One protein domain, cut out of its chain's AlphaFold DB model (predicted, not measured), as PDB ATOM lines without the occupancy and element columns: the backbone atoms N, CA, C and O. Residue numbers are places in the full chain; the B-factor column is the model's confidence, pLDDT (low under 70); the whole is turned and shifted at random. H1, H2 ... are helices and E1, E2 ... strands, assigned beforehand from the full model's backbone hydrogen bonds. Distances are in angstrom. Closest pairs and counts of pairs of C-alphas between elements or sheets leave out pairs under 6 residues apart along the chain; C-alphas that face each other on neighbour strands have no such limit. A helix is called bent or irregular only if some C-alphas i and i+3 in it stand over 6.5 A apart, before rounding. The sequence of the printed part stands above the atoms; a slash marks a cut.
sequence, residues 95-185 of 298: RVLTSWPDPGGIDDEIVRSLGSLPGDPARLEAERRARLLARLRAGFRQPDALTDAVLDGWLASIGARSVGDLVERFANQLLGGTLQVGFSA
ATOM      1  N   ARG A  95     -45.916 -17.146  27.180       38.19
ATOM      2  CA  ARG A  95     -44.889 -17.911  27.860       38.19
ATOM      3  C   ARG A  95     -43.537 -17.675  27.222       38.19
ATOM      4  O   ARG A  95     -43.322 -17.987  26.054       38.19
ATOM      5  N   VAL A  96     -42.610 -17.200  28.041       41.69
ATOM      6  CA  VAL A  96     -41.182 -17.216  27.755       41.69
ATOM      7  C   VAL A  96     -40.562 -18.299  28.627       41.69
ATOM      8  O   VAL A  96     -40.466 -18.152  29.843       41.69
ATOM      9  N   LEU A  97     -40.185 -19.421  28.024       43.19
ATOM     10  CA  LEU A  97     -39.394 -20.447  28.691       43.19
ATOM     11  C   LEU A  97     -37.936 -20.233  28.324       43.19
ATOM     12  O   LEU A  97     -37.541 -20.509  27.199       43.19
ATOM     13  N   THR A  98     -37.139 -19.752  29.272       43.66
ATOM     14  CA  THR A  98     -35.686 -19.731  29.134       43.66
ATOM     15  C   THR A  98     -35.104 -21.065  29.587       43.66
ATOM     16  O   THR A  98     -34.973 -21.286  30.789       43.66
ATOM     17  N   SER A  99     -34.758 -21.968  28.668       48.81
ATOM     18  CA  SER A  99     -33.966 -23.158  29.015       48.81
ATOM     19  C   SER A  99     -32.888 -23.381  27.963       48.81
ATOM     20  O   SER A  99     -33.197 -23.626  26.801       48.81
ATOM     21  N   TRP A 100     -31.611 -23.230  28.331       56.00
ATOM     22  CA  TRP A 100     -30.528 -23.749  27.490       56.00
ATOM     23  C   TRP A 100     -30.238 -25.186  27.886       56.00
ATOM     24  O   TRP A 100     -30.107 -25.464  29.081       56.00
ATOM     25  N   PRO A 101     -30.074 -26.094  26.915       60.78
ATOM     26  CA  PRO A 101     -29.316 -27.298  27.179       60.78
ATOM     27  C   PRO A 101     -27.875 -26.880  27.486       60.78
ATOM     28  O   PRO A 101     -27.233 -26.238  26.659       60.78
ATOM     29  N   ASP A 102     -27.386 -27.228  28.675       66.06
ATOM     30  CA  ASP A 102     -25.981 -27.067  29.046       66.06
ATOM     31  C   ASP A 102     -25.091 -27.777  28.003       66.06
ATOM     32  O   ASP A 102     -25.168 -29.010  27.876       66.06
ATOM     33  N   PRO A 103     -24.281 -27.038  27.221       65.31
ATOM     34  CA  PRO A 103     -23.386 -27.647  26.247       65.31
ATOM     35  C   PRO A 103     -22.241 -28.417  26.926       65.31
ATOM     36  O   PRO A 103     -21.703 -29.341  26.316       65.31
ATOM     37  N   GLY A 104     -21.914 -28.111  28.191       69.50
ATOM     38  CA  GLY A 104     -20.836 -28.750  28.950       69.50
ATOM     39  C   GLY A 104     -21.046 -30.249  29.181       69.50
ATOM     40  O   GLY A 104     -20.088 -31.013  29.178       69.50
ATOM     41  N   GLY A 105     -22.297 -30.709  29.274       82.56
ATOM     42  CA  GLY A 105     -22.614 -32.126  29.483       82.56
ATOM     43  C   GLY A 105     -22.673 -32.999  28.220       82.56
ATOM     44  O   GLY A 105     -23.166 -34.125  28.310       82.56
ATOM     45  N   ILE A 106     -22.309 -32.500  27.030       88.12
ATOM     46  CA  ILE A 106     -22.376 -33.290  25.778       88.12
ATOM     47  C   ILE A 106     -21.274 -34.353  25.745       88.12
ATOM     48  O   ILE A 106     -21.564 -35.517  25.468       88.12
ATOM     49  N   ASP A 107     -20.038 -33.986  26.082       90.88
ATOM     50  CA  ASP A 107     -18.908 -34.923  26.078       90.88
ATOM     51  C   ASP A 107     -19.100 -36.033  27.121       90.88
ATOM     52  O   ASP A 107     -18.884 -37.207  26.821       90.88
ATOM     53  N   ASP A 108     -19.642 -35.700  28.294       89.56
ATOM     54  CA  ASP A 108     -20.026 -36.684  29.310       89.56
ATOM     55  C   ASP A 108     -21.103 -37.659  28.810       89.56
ATOM     56  O   ASP A 108     -21.107 -38.837  29.170       89.56
ATOM     57  N   GLU A 109     -22.042 -37.195  27.982       88.81
ATOM     58  CA  GLU A 109     -23.069 -38.048  27.376       88.81
ATOM     59  C   GLU A 109     -22.480 -38.987  26.315       88.81
ATOM     60  O   GLU A 109     -22.858 -40.163  26.241       88.81
ATOM     61  N   ILE A 110     -21.514 -38.500  25.536       92.00
ATOM     62  CA  ILE A 110     -20.759 -39.318  24.585       92.00
ATOM     63  C   ILE A 110     -19.969 -40.388  25.346       92.00
ATOM     64  O   ILE A 110     -20.117 -41.568  25.043       92.00
ATOM     65  N   VAL A 111     -19.225 -40.024  26.394       94.31
ATOM     66  CA  VAL A 111     -18.485 -40.985  27.233       94.31
ATOM     67  C   VAL A 111     -19.429 -42.002  27.874       94.31
ATOM     68  O   VAL A 111     -19.150 -43.197  27.846       94.31
ATOM     69  N   ARG A 112     -20.582 -41.574  28.397       94.69
ATOM     70  CA  ARG A 112     -21.568 -42.482  29.004       94.69
ATOM     71  C   ARG A 112     -22.151 -43.481  28.002       94.69
ATOM     72  O   ARG A 112     -22.504 -44.588  28.394       94.69
ATOM     73  N   SER A 113     -22.275 -43.096  26.732       93.50
ATOM     74  CA  SER A 113     -22.870 -43.938  25.687       93.50
ATOM     75  C   SER A 113     -21.857 -44.795  24.923       93.50
ATOM     76  O   SER A 113     -22.191 -45.914  24.540       93.50
ATOM     77  N   LEU A 114     -20.632 -44.304  24.722       94.06
ATOM     78  CA  LEU A 114     -19.582 -44.958  23.932       94.06
ATOM     79  C   LEU A 114     -18.417 -45.498  24.783       94.06
ATOM     80  O   LEU A 114     -17.497 -46.114  24.249       94.06
ATOM     81  N   GLY A 115     -18.416 -45.254  26.095       95.19
ATOM     82  CA  GLY A 115     -17.356 -45.632  27.040       95.19
ATOM     83  C   GLY A 115     -16.127 -44.714  27.021       95.19
ATOM     84  O   GLY A 115     -15.379 -44.669  27.992       95.19
ATOM     85  N   SER A 116     -15.913 -43.968  25.936       94.25
ATOM     86  CA  SER A 116     -14.841 -42.978  25.781       94.25
ATOM     87  C   SER A 116     -15.188 -41.979  24.675       94.25
ATOM     88  O   SER A 116     -16.107 -42.218  23.887       94.25
ATOM     89  N   LEU A 117     -14.458 -40.864  24.601       93.44
ATOM     90  CA  LEU A 117     -14.564 -39.950  23.464       93.44
ATOM     91  C   LEU A 117     -13.918 -40.584  22.220       93.44
ATOM     92  O   LEU A 117     -12.809 -41.118  22.322       93.44
ATOM     93  N   PRO A 118     -14.566 -40.523  21.042       95.06
ATOM     94  CA  PRO A 118     -13.943 -40.938  19.791       95.06
ATOM     95  C   PRO A 118     -12.598 -40.233  19.562       95.06
ATOM     96  O   PRO A 118     -12.523 -39.010  19.606       95.06
ATOM     97  N   GLY A 119     -11.541 -41.004  19.281       92.44
ATOM     98  CA  GLY A 119     -10.206 -40.454  18.997       92.44
ATOM     99  C   GLY A 119     -10.068 -39.800  17.616       92.44
ATOM    100  O   GLY A 119      -9.113 -39.069  17.380       92.44
ATOM    101  N   ASP A 120     -11.015 -40.058  16.709       96.12
ATOM    102  CA  ASP A 120     -11.122 -39.376  15.418       96.12
ATOM    103  C   ASP A 120     -11.920 -38.063  15.580       96.12
ATOM    104  O   ASP A 120     -13.104 -38.124  15.938       96.12
ATOM    105  N   PRO A 121     -11.324 -36.886  15.292       92.81
ATOM    106  CA  PRO A 121     -11.987 -35.590  15.434       92.81
ATOM    107  C   PRO A 121     -13.272 -35.449  14.613       92.81
ATOM    108  O   PRO A 121     -14.232 -34.838  15.082       92.81
ATOM    109  N   ALA A 122     -13.322 -36.022  13.405       94.00
ATOM    110  CA  ALA A 122     -14.504 -35.921  12.547       94.00
ATOM    111  C   ALA A 122     -15.680 -36.708  13.139       94.00
ATOM    112  O   ALA A 122     -16.818 -36.235  13.169       94.00
ATOM    113  N   ARG A 123     -15.387 -37.896  13.676       95.31
ATOM    114  CA  ARG A 123     -16.367 -38.723  14.380       95.31
ATOM    115  C   ARG A 123     -16.843 -38.070  15.677       95.31
ATOM    116  O   ARG A 123     -18.033 -38.120  15.967       95.31
ATOM    117  N   LEU A 124     -15.942 -37.451  16.443       93.88
ATOM    118  CA  LEU A 124     -16.300 -36.731  17.667       93.88
ATOM    119  C   LEU A 124     -17.253 -35.560  17.380       93.88
ATOM    120  O   LEU A 124     -18.257 -35.403  18.074       93.88
ATOM    121  N   GLU A 125     -16.982 -34.767  16.343       95.50
ATOM    122  CA  GLU A 125     -17.856 -33.657  15.949       95.50
ATOM    123  C   GLU A 125     -19.236 -34.148  15.485       95.50
ATOM    124  O   GLU A 125     -20.252 -33.573  15.874       95.50
ATOM    125  N   ALA A 126     -19.294 -35.241  14.718       95.12
ATOM    126  CA  ALA A 126     -20.560 -35.838  14.296       95.12
ATOM    127  C   ALA A 126     -21.423 -36.280  15.495       95.12
ATOM    128  O   ALA A 126     -22.626 -36.015  15.517       95.12
ATOM    129  N   GLU A 127     -20.813 -36.889  16.519       95.31
ATOM    130  CA  GLU A 127     -21.503 -37.273  17.759       95.31
ATOM    131  C   GLU A 127     -21.993 -36.049  18.544       95.31
ATOM    132  O   GLU A 127     -23.163 -35.984  18.929       95.31
ATOM    133  N   ARG A 128     -21.135 -35.037  18.733       94.38
ATOM    134  CA  ARG A 128     -21.506 -33.782  19.414       94.38
ATOM    135  C   ARG A 128     -22.686 -33.102  18.728       94.38
ATOM    136  O   ARG A 128     -23.648 -32.707  19.391       94.38
ATOM    137  N   ARG A 129     -22.642 -33.021  17.398       94.44
ATOM    138  CA  ARG A 129     -23.708 -32.461  16.567       94.44
ATOM    139  C   ARG A 129     -25.009 -33.235  16.715       94.44
ATOM    140  O   ARG A 129     -26.036 -32.629  17.010       94.44
ATOM    141  N   ALA A 130     -24.966 -34.560  16.578       94.12
ATOM    142  CA  ALA A 130     -26.147 -35.408  16.710       94.12
ATOM    143  C   ALA A 130     -26.818 -35.249  18.087       94.12
ATOM    144  O   ALA A 130     -28.040 -35.110  18.175       94.12
ATOM    145  N   ARG A 131     -26.022 -35.203  19.162       92.62
ATOM    146  CA  ARG A 131     -26.506 -35.050  20.543       92.62
ATOM    147  C   ARG A 131     -27.089 -33.667  20.810       92.62
ATOM    148  O   ARG A 131     -28.177 -33.573  21.378       92.62
ATOM    149  N   LEU A 132     -26.417 -32.600  20.372       89.56
ATOM    150  CA  LEU A 132     -26.936 -31.238  20.507       89.56
ATOM    151  C   LEU A 132     -28.266 -31.085  19.763       89.56
ATOM    152  O   LEU A 132     -29.236 -30.575  20.319       89.56
ATOM    153  N   LEU A 133     -28.330 -31.571  18.525       89.69
ATOM    154  CA  LEU A 133     -29.518 -31.467  17.685       89.69
ATOM    155  C   LEU A 133     -30.683 -32.277  18.283       89.69
ATOM    156  O   LEU A 133     -31.808 -31.784  18.333       89.69
ATOM    157  N   ALA A 134     -30.416 -33.462  18.843       89.62
ATOM    158  CA  ALA A 134     -31.407 -34.233  19.595       89.62
ATOM    159  C   ALA A 134     -31.924 -33.486  20.840       89.62
ATOM    160  O   ALA A 134     -33.136 -33.427  21.055       89.62
ATOM    161  N   ARG A 135     -31.032 -32.865  21.630       86.12
ATOM    162  CA  ARG A 135     -31.414 -32.047  22.797       86.12
ATOM    163  C   ARG A 135     -32.269 -30.845  22.397       86.12
ATOM    164  O   ARG A 135     -33.281 -30.583  23.040       86.12
ATOM    165  N   LEU A 136     -31.896 -30.148  21.323       83.44
ATOM    166  CA  LEU A 136     -32.672 -29.029  20.791       83.44
ATOM    167  C   LEU A 136     -34.052 -29.505  20.332       83.44
ATOM    168  O   LEU A 136     -35.058 -28.956  20.762       83.44
ATOM    169  N   ARG A 137     -34.136 -30.581  19.542       86.00
ATOM    170  CA  ARG A 137     -35.425 -31.128  19.088       86.00
ATOM    171  C   ARG A 137     -36.351 -31.518  20.240       86.00
ATOM    172  O   ARG A 137     -37.546 -31.258  20.151       86.00
ATOM    173  N   ALA A 138     -35.816 -32.071  21.329       83.06
ATOM    174  CA  ALA A 138     -36.605 -32.448  22.502       83.06
ATOM    175  C   ALA A 138     -37.293 -31.252  23.199       83.06
ATOM    176  O   ALA A 138     -38.300 -31.444  23.878       83.06
ATOM    177  N   GLY A 139     -36.779 -30.026  23.033       72.38
ATOM    178  CA  GLY A 139     -37.339 -28.814  23.649       72.38
ATOM    179  C   GLY A 139     -38.356 -28.048  22.791       72.38
ATOM    180  O   GLY A 139     -39.051 -27.164  23.301       72.38
ATOM    181  N   PHE A 140     -38.475 -28.351  21.497       71.19
ATOM    182  CA  PHE A 140     -39.264 -27.552  20.553       71.19
ATOM    183  C   PHE A 140     -40.585 -28.228  20.162       71.19
ATOM    184  O   PHE A 140     -40.680 -29.444  20.043       71.19
ATOM    185  N   ARG A 141     -41.621 -27.416  19.892       67.50
ATOM    186  CA  ARG A 141     -42.934 -27.901  19.414       67.50
ATOM    187  C   ARG A 141     -42.916 -28.383  17.956       67.50
ATOM    188  O   ARG A 141     -43.844 -29.064  17.540       67.50
ATOM    189  N   GLN A 142     -41.891 -28.010  17.188       68.94
ATOM    190  CA  GLN A 142     -41.694 -28.406  15.790       68.94
ATOM    191  C   GLN A 142     -40.277 -28.983  15.613       68.94
ATOM    192  O   GLN A 142     -39.391 -28.287  15.115       68.94
ATOM    193  N   PRO A 143     -40.024 -30.229  16.058       78.50
ATOM    194  CA  PRO A 143     -38.682 -30.822  16.050       78.50
ATOM    195  C   PRO A 143     -38.102 -30.961  14.634       78.50
ATOM    196  O   PRO A 143     -36.895 -30.811  14.441       78.50
ATOM    197  N   ASP A 144     -38.950 -31.169  13.628       83.69
ATOM    198  CA  ASP A 144     -38.513 -31.379  12.243       83.69
ATOM    199  C   ASP A 144     -38.015 -30.094  11.559       83.69
ATOM    200  O   ASP A 144     -37.292 -30.162  10.568       83.69
ATOM    201  N   ALA A 145     -38.337 -28.914  12.109       77.81
ATOM    202  CA  ALA A 145     -37.836 -27.634  11.602       77.81
ATOM    203  C   ALA A 145     -36.342 -27.410  11.918       77.81
ATOM    204  O   ALA A 145     -35.666 -26.642  11.235       77.81
ATOM    205  N   LEU A 146     -35.806 -28.098  12.934       82.12
ATOM    206  CA  LEU A 146     -34.385 -28.081  13.287       82.12
ATOM    207  C   LEU A 146     -33.627 -29.070  12.399       82.12
ATOM    208  O   LEU A 146     -33.494 -30.249  12.731       82.12
ATOM    209  N   THR A 147     -33.150 -28.593  11.253       89.44
ATOM    210  CA  THR A 147     -32.293 -29.354  10.331       89.44
ATOM    211  C   THR A 147     -30.816 -29.052  10.566       89.44
ATOM    212  O   THR A 147     -30.467 -28.068  11.221       89.44
ATOM    213  N   ASP A 148     -29.933 -29.868   9.990       89.19
ATOM    214  CA  ASP A 148     -28.492 -29.607   9.988       89.19
ATOM    215  C   ASP A 148     -28.147 -28.235   9.394       89.19
ATOM    216  O   ASP A 148     -27.371 -27.494   9.986       89.19
ATOM    217  N   ALA A 149     -28.794 -27.844   8.292       88.81
ATOM    218  CA  ALA A 149     -28.572 -26.540   7.669       88.81
ATOM    219  C   ALA A 149     -28.996 -25.370   8.576       88.81
ATOM    220  O   ALA A 149     -28.349 -24.323   8.596       88.81
ATOM    221  N   VAL A 150     -30.072 -25.546   9.351       82.81
ATOM    222  CA  VAL A 150     -30.518 -24.552  10.341       82.81
ATOM    223  C   VAL A 150     -29.525 -24.462  11.499       82.81
ATOM    224  O   VAL A 150     -29.200 -23.355  11.929       82.81
ATOM    225  N   LEU A 151     -29.005 -25.601  11.969       87.88
ATOM    226  CA  LEU A 151     -27.960 -25.633  12.991       87.88
ATOM    227  C   LEU A 151     -26.683 -24.925  12.507       87.88
ATOM    228  O   LEU A 151     -26.112 -24.144  13.263       87.88
ATOM    229  N   ASP A 152     -26.273 -25.129  11.254       90.31
ATOM    230  CA  ASP A 152     -25.105 -24.455  10.669       90.31
ATOM    231  C   ASP A 152     -25.299 -22.940  10.564       90.31
ATOM    232  O   ASP A 152     -24.421 -22.171  10.960       90.31
ATOM    233  N   GLY A 153     -26.466 -22.497  10.085       80.19
ATOM    234  CA  GLY A 153     -26.808 -21.073  10.037       80.19
ATOM    235  C   GLY A 153     -26.801 -20.434  11.427       80.19
ATOM    236  O   GLY A 153     -26.305 -19.320  11.605       80.19
ATOM    237  N   TRP A 154     -27.291 -21.166  12.430       85.19
ATOM    238  CA  TRP A 154     -27.261 -20.727  13.818       85.19
ATOM    239  C   TRP A 154     -25.833 -20.625  14.366       85.19
ATOM    240  O   TRP A 154     -25.477 -19.561  14.873       85.19
ATOM    241  N   LEU A 155     -24.999 -21.662  14.209       85.56
ATOM    242  CA  LEU A 155     -23.589 -21.649  14.630       85.56
ATOM    243  C   LEU A 155     -22.837 -20.466  14.002       85.56
ATOM    244  O   LEU A 155     -22.165 -19.716  14.712       85.56
ATOM    245  N   ALA A 156     -23.038 -20.225  12.703       84.25
ATOM    246  CA  ALA A 156     -22.447 -19.090  12.004       84.25
ATOM    247  C   ALA A 156     -22.899 -17.736  12.584       84.25
ATOM    248  O   ALA A 156     -22.070 -16.843  12.759       84.25
ATOM    249  N   SER A 157     -24.183 -17.585  12.937       74.31
ATOM    250  CA  SER A 157     -24.731 -16.334  13.493       74.31
ATOM    251  C   SER A 157     -24.123 -15.931  14.842       74.31
ATOM    252  O   SER A 157     -23.970 -14.743  15.118       74.31
ATOM    253  N   ILE A 158     -23.717 -16.909  15.655       77.00
ATOM    254  CA  ILE A 158     -23.034 -16.700  16.944       77.00
ATOM    255  C   ILE A 158     -21.502 -16.772  16.808       77.00
ATOM    256  O   ILE A 158     -20.767 -16.768  17.797       77.00
ATOM    257  N   GLY A 159     -21.012 -16.849  15.567       84.12
ATOM    258  CA  GLY A 159     -19.600 -16.881  15.212       84.12
ATOM    259  C   GLY A 159     -18.883 -18.188  15.546       84.12
ATOM    260  O   GLY A 159     -17.651 -18.183  15.572       84.12
ATOM    261  N   ALA A 160     -19.599 -19.275  15.843       88.25
ATOM    262  CA  ALA A 160     -19.038 -20.603  16.073       88.25
ATOM    263  C   ALA A 160     -18.857 -21.347  14.741       88.25
ATOM    264  O   ALA A 160     -19.724 -21.327  13.871       88.25
ATOM    265  N   ARG A 161     -17.714 -22.016  14.573       94.06
ATOM    266  CA  ARG A 161     -17.388 -22.786  13.360       94.06
ATOM    267  C   ARG A 161     -17.888 -24.229  13.411       94.06
ATOM    268  O   ARG A 161     -17.995 -24.864  12.366       94.06
ATOM    269  N   SER A 162     -18.159 -24.746  14.608       94.25
ATOM    270  CA  SER A 162     -18.633 -26.109  14.854       94.25
ATOM    271  C   SER A 162     -19.278 -26.221  16.243       94.25
ATOM    272  O   SER A 162     -19.236 -25.271  17.030       94.25
ATOM    273  N   VAL A 163     -19.857 -27.380  16.568       91.75
ATOM    274  CA  VAL A 163     -20.365 -27.669  17.917       91.75
ATOM    275  C   VAL A 163     -19.212 -27.824  18.908       91.75
ATOM    276  O   VAL A 163     -19.329 -27.377  20.042       91.75
ATOM    277  N   GLY A 164     -18.070 -28.379  18.494       92.19
ATOM    278  CA  GLY A 164     -16.852 -28.360  19.309       92.19
ATOM    279  C   GLY A 164     -16.397 -26.944  19.693       92.19
ATOM    280  O   GLY A 164     -16.187 -26.681  20.873       92.19
ATOM    281  N   ASP A 165     -16.329 -26.017  18.727       90.31
ATOM    282  CA  ASP A 165     -15.980 -24.599  18.965       90.31
ATOM    283  C   ASP A 165     -16.991 -23.930  19.913       90.31
ATOM    284  O   ASP A 165     -16.625 -23.170  20.805       90.31
ATOM    285  N   LEU A 166     -18.278 -24.267  19.773       87.75
ATOM    286  CA  LEU A 166     -19.324 -23.835  20.696       87.75
ATOM    287  C   LEU A 166     -19.058 -24.322  22.132       87.75
ATOM    288  O   LEU A 166     -19.046 -23.517  23.060       87.75
ATOM    289  N   VAL A 167     -18.841 -25.627  22.321       87.25
ATOM    290  CA  VAL A 167     -18.595 -26.231  23.642       87.25
ATOM    291  C   VAL A 167     -17.347 -25.629  24.289       87.25
ATOM    292  O   VAL A 167     -17.401 -25.255  25.455       87.25
ATOM    293  N   GLU A 168     -16.255 -25.451  23.542       86.88
ATOM    294  CA  GLU A 168     -15.013 -24.854  24.057       86.88
ATOM    295  C   GLU A 168     -15.195 -23.399  24.504       86.88
ATOM    296  O   GLU A 168     -14.737 -23.021  25.585       86.88
ATOM    297  N   ARG A 169     -15.904 -22.581  23.713       81.62
ATOM    298  CA  ARG A 169     -16.186 -21.178  24.066       81.62
ATOM    299  C   ARG A 169     -17.015 -21.044  25.336       81.62
ATOM    300  O   ARG A 169     -16.852 -20.073  26.075       81.62
ATOM    301  N   PHE A 170     -17.891 -22.012  25.581       75.06
ATOM    302  CA  PHE A 170     -18.857 -21.966  26.670       75.06
ATOM    303  C   PHE A 170     -18.513 -22.853  27.866       75.06
ATOM    304  O   PHE A 170     -19.143 -22.709  28.908       75.06
ATOM    305  N   ALA A 171     -17.454 -23.664  27.783       73.88
ATOM    306  CA  ALA A 171     -16.963 -24.511  28.873       73.88
ATOM    307  C   ALA A 171     -16.639 -23.736  30.167       73.88
ATOM    308  O   ALA A 171     -16.612 -24.327  31.241       73.88
ATOM    309  N   ASN A 172     -16.429 -22.414  30.079       62.50
ATOM    310  CA  ASN A 172     -16.120 -21.540  31.217       62.50
ATOM    311  C   ASN A 172     -17.025 -20.297  31.319       62.50
ATOM    312  O   ASN A 172     -16.718 -19.375  32.075       62.50
ATOM    313  N   GLN A 173     -18.124 -20.236  30.561       61.75
ATOM    314  CA  GLN A 173     -19.064 -19.113  30.606       61.75
ATOM    315  C   GLN A 173     -20.428 -19.586  31.111       61.75
ATOM    316  O   GLN A 173     -21.029 -20.500  30.555       61.75
ATOM    317  N   LEU A 174     -20.947 -18.927  32.150       45.88
ATOM    318  CA  LEU A 174     -22.343 -19.064  32.575       45.88
ATOM    319  C   LEU A 174     -23.252 -18.503  31.468       45.88
ATOM    320  O   LEU A 174     -23.508 -17.301  31.413       45.88
ATOM    321  N   LEU A 175     -23.709 -19.358  30.556       52.16
ATOM    322  CA  LEU A 175     -24.603 -18.966  29.467       52.16
ATOM    323  C   LEU A 175     -26.061 -18.827  29.932       52.16
ATOM    324  O   LEU A 175     -26.657 -19.768  30.457       52.16
ATOM    325  N   GLY A 176     -26.658 -17.654  29.694       45.94
ATOM    326  CA  GLY A 176     -28.034 -17.309  30.081       45.94
ATOM    327  C   GLY A 176     -29.095 -17.605  29.010       45.94
ATOM    328  O   GLY A 176     -28.987 -17.044  27.926       45.94
ATOM    329  N   GLY A 177     -30.061 -18.488  29.358       43.84
ATOM    330  CA  GLY A 177     -31.260 -19.121  28.702       43.84
ATOM    331  C   GLY A 177     -31.653 -19.023  27.194       43.84
ATOM    332  O   GLY A 177     -31.714 -17.929  26.648       43.84
ATOM    333  N   THR A 178     -32.043 -20.148  26.540       46.25
ATOM    334  CA  THR A 178     -32.714 -20.131  25.208       46.25
ATOM    335  C   THR A 178     -34.142 -19.682  25.399       46.25
ATOM    336  O   THR A 178     -34.853 -20.312  26.169       46.25
ATOM    337  N   LEU A 179     -34.583 -18.663  24.673       41.31
ATOM    338  CA  LEU A 179     -35.925 -18.095  24.769       41.31
ATOM    339  C   LEU A 179     -36.929 -18.892  23.911       41.31
ATOM    340  O   LEU A 179     -36.996 -18.709  22.697       41.31
ATOM    341  N   GLN A 180     -37.739 -19.759  24.516       44.62
ATOM    342  CA  GLN A 180     -38.905 -20.346  23.855       44.62
ATOM    343  C   GLN A 180     -40.122 -19.448  24.072       44.62
ATOM    344  O   GLN A 180     -40.540 -19.210  25.202       44.62
ATOM    345  N   VAL A 181     -40.694 -18.985  22.964       42.03
ATOM    346  CA  VAL A 181     -41.818 -18.053  22.909       42.03
ATOM    347  C   VAL A 181     -43.091 -18.824  22.542       42.03
ATOM    348  O   VAL A 181     -43.211 -19.344  21.434       42.03
ATOM    349  N   GLY A 182     -44.023 -18.955  23.485       46.00
ATOM    350  CA  GLY A 182     -45.376 -19.461  23.245       46.00
ATOM    351  C   GLY A 182     -46.302 -18.321  22.842       46.00
ATOM    352  O   GLY A 182     -46.276 -17.283  23.488       46.00
ATOM    353  N   PHE A 183     -47.088 -18.504  21.780       45.81
ATOM    354  CA  PHE A 183     -48.083 -17.532  21.328       45.81
ATOM    355  C   PHE A 183     -49.488 -18.021  21.681       45.81
ATOM    356  O   PHE A 183     -49.824 -19.175  21.395       45.81
ATOM    357  N   SER A 184     -50.321 -17.157  22.245       55.81
ATOM    358  CA  SER A 184     -51.755 -17.408  22.406       55.81
ATOM    359  C   SER A 184     -52.541 -16.767  21.253       55.81
ATOM    360  O   SER A 184     -52.035 -15.887  20.562       55.81
ATOM    361  N   ALA A 185     -53.775 -17.205  20.999       57.25
ATOM    362  CA  ALA A 185     -54.605 -16.585  19.963       57.25
ATOM    363  C   ALA A 185     -54.974 -15.138  20.344       57.25
ATOM    364  O   ALA A 185     -55.287 -14.858  21.502       57.25
TER     365      ALA A 185
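What this domain is: This is residues 95 to 185 of the 298 residues of an uncharacterized protein of Deltaproteobacteria bacterium (UniProt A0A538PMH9). Three shorter helices are gathered along one long helix, H2: H1 and H4 pack on it at large angles and on each other, and H3 is close to H2 at nearly a right angle. The two ends of the printed part come together as a narrow two-stranded ribbon, E1 and E2, at one end of the long axis. The 91 residues printed follow the order E1, H1, H2, H3, H4, E2 and are mostly helix, with an all-antiparallel sheet of order E1 - E2. The whole is compact, with a radius of gyration of the C-alphas of 14.0 A, yet elongated, spanning 50 by 28 by 25 A.

How they stand to each other: E1, residues 95 to 98, and E2, residues 179 to 183, are antiparallel neighbours at 167 degrees; N 97 and O 180 are within hydrogen-bond range at 2.9 A, as are N 182 and O 95 at 2.8 A. H1, residues 103 to 114, touches H2, residues 121 to 139, opposite ways at 67 degrees, a steep tilt only just short of about perpendicular; the closest C-alphas are those of Ile 106 and Arg 128, 6.4 A apart. H3, residues 148 to 157, is close to H2 but not clearly touching, about perpendicular at 85 degrees; the closest C-alphas, of Leu 133 and Leu 151, are 7.6 A apart. H4, residues 163 to 170, touches H2 about perpendicular at 74 degrees, with the C-alphas of Arg 129 and Val 163 closest at 6.0 A. With residues 103 to 104 alone, H1 touches H4, opposite ways at a steep tilt of 48 degrees; the closest C-alphas are those of Pro 103 and Val 167, 5.6 A apart. Among the pairs apart are E1 and H2, and H1 and H3. Every O i to N i+4 pair is within hydrogen-bond range in H3 and H4, against 6 of 8 in H1 and 14 of 15 in H2.

Where its parts are: E1 begins at C-alpha 95, (-44.889, -17.911, 27.860), and is 9.5 A long. H1 spans 17.9 A and is irregular, with C-alphas 104 and 107 7.1 A apart. H2 is 27.5 A long, from (-11.987, -35.590, 15.434) at C-alpha 121. H3 spans 14.2 A and H4 10.6 A. E2, 12.6 A long, ends at C-alpha 183, (-48.083, -17.532, 21.328).

The domain as a whole: The C-alphas farthest apart, of Gly 119 and Ala 185, are 50.4 A from each other. The printed part has no cut, and no link is long. The mean pLDDT of the printed part is 77.9; residues 95 to 104, 141 to 142 and 172 to 185 are under 70.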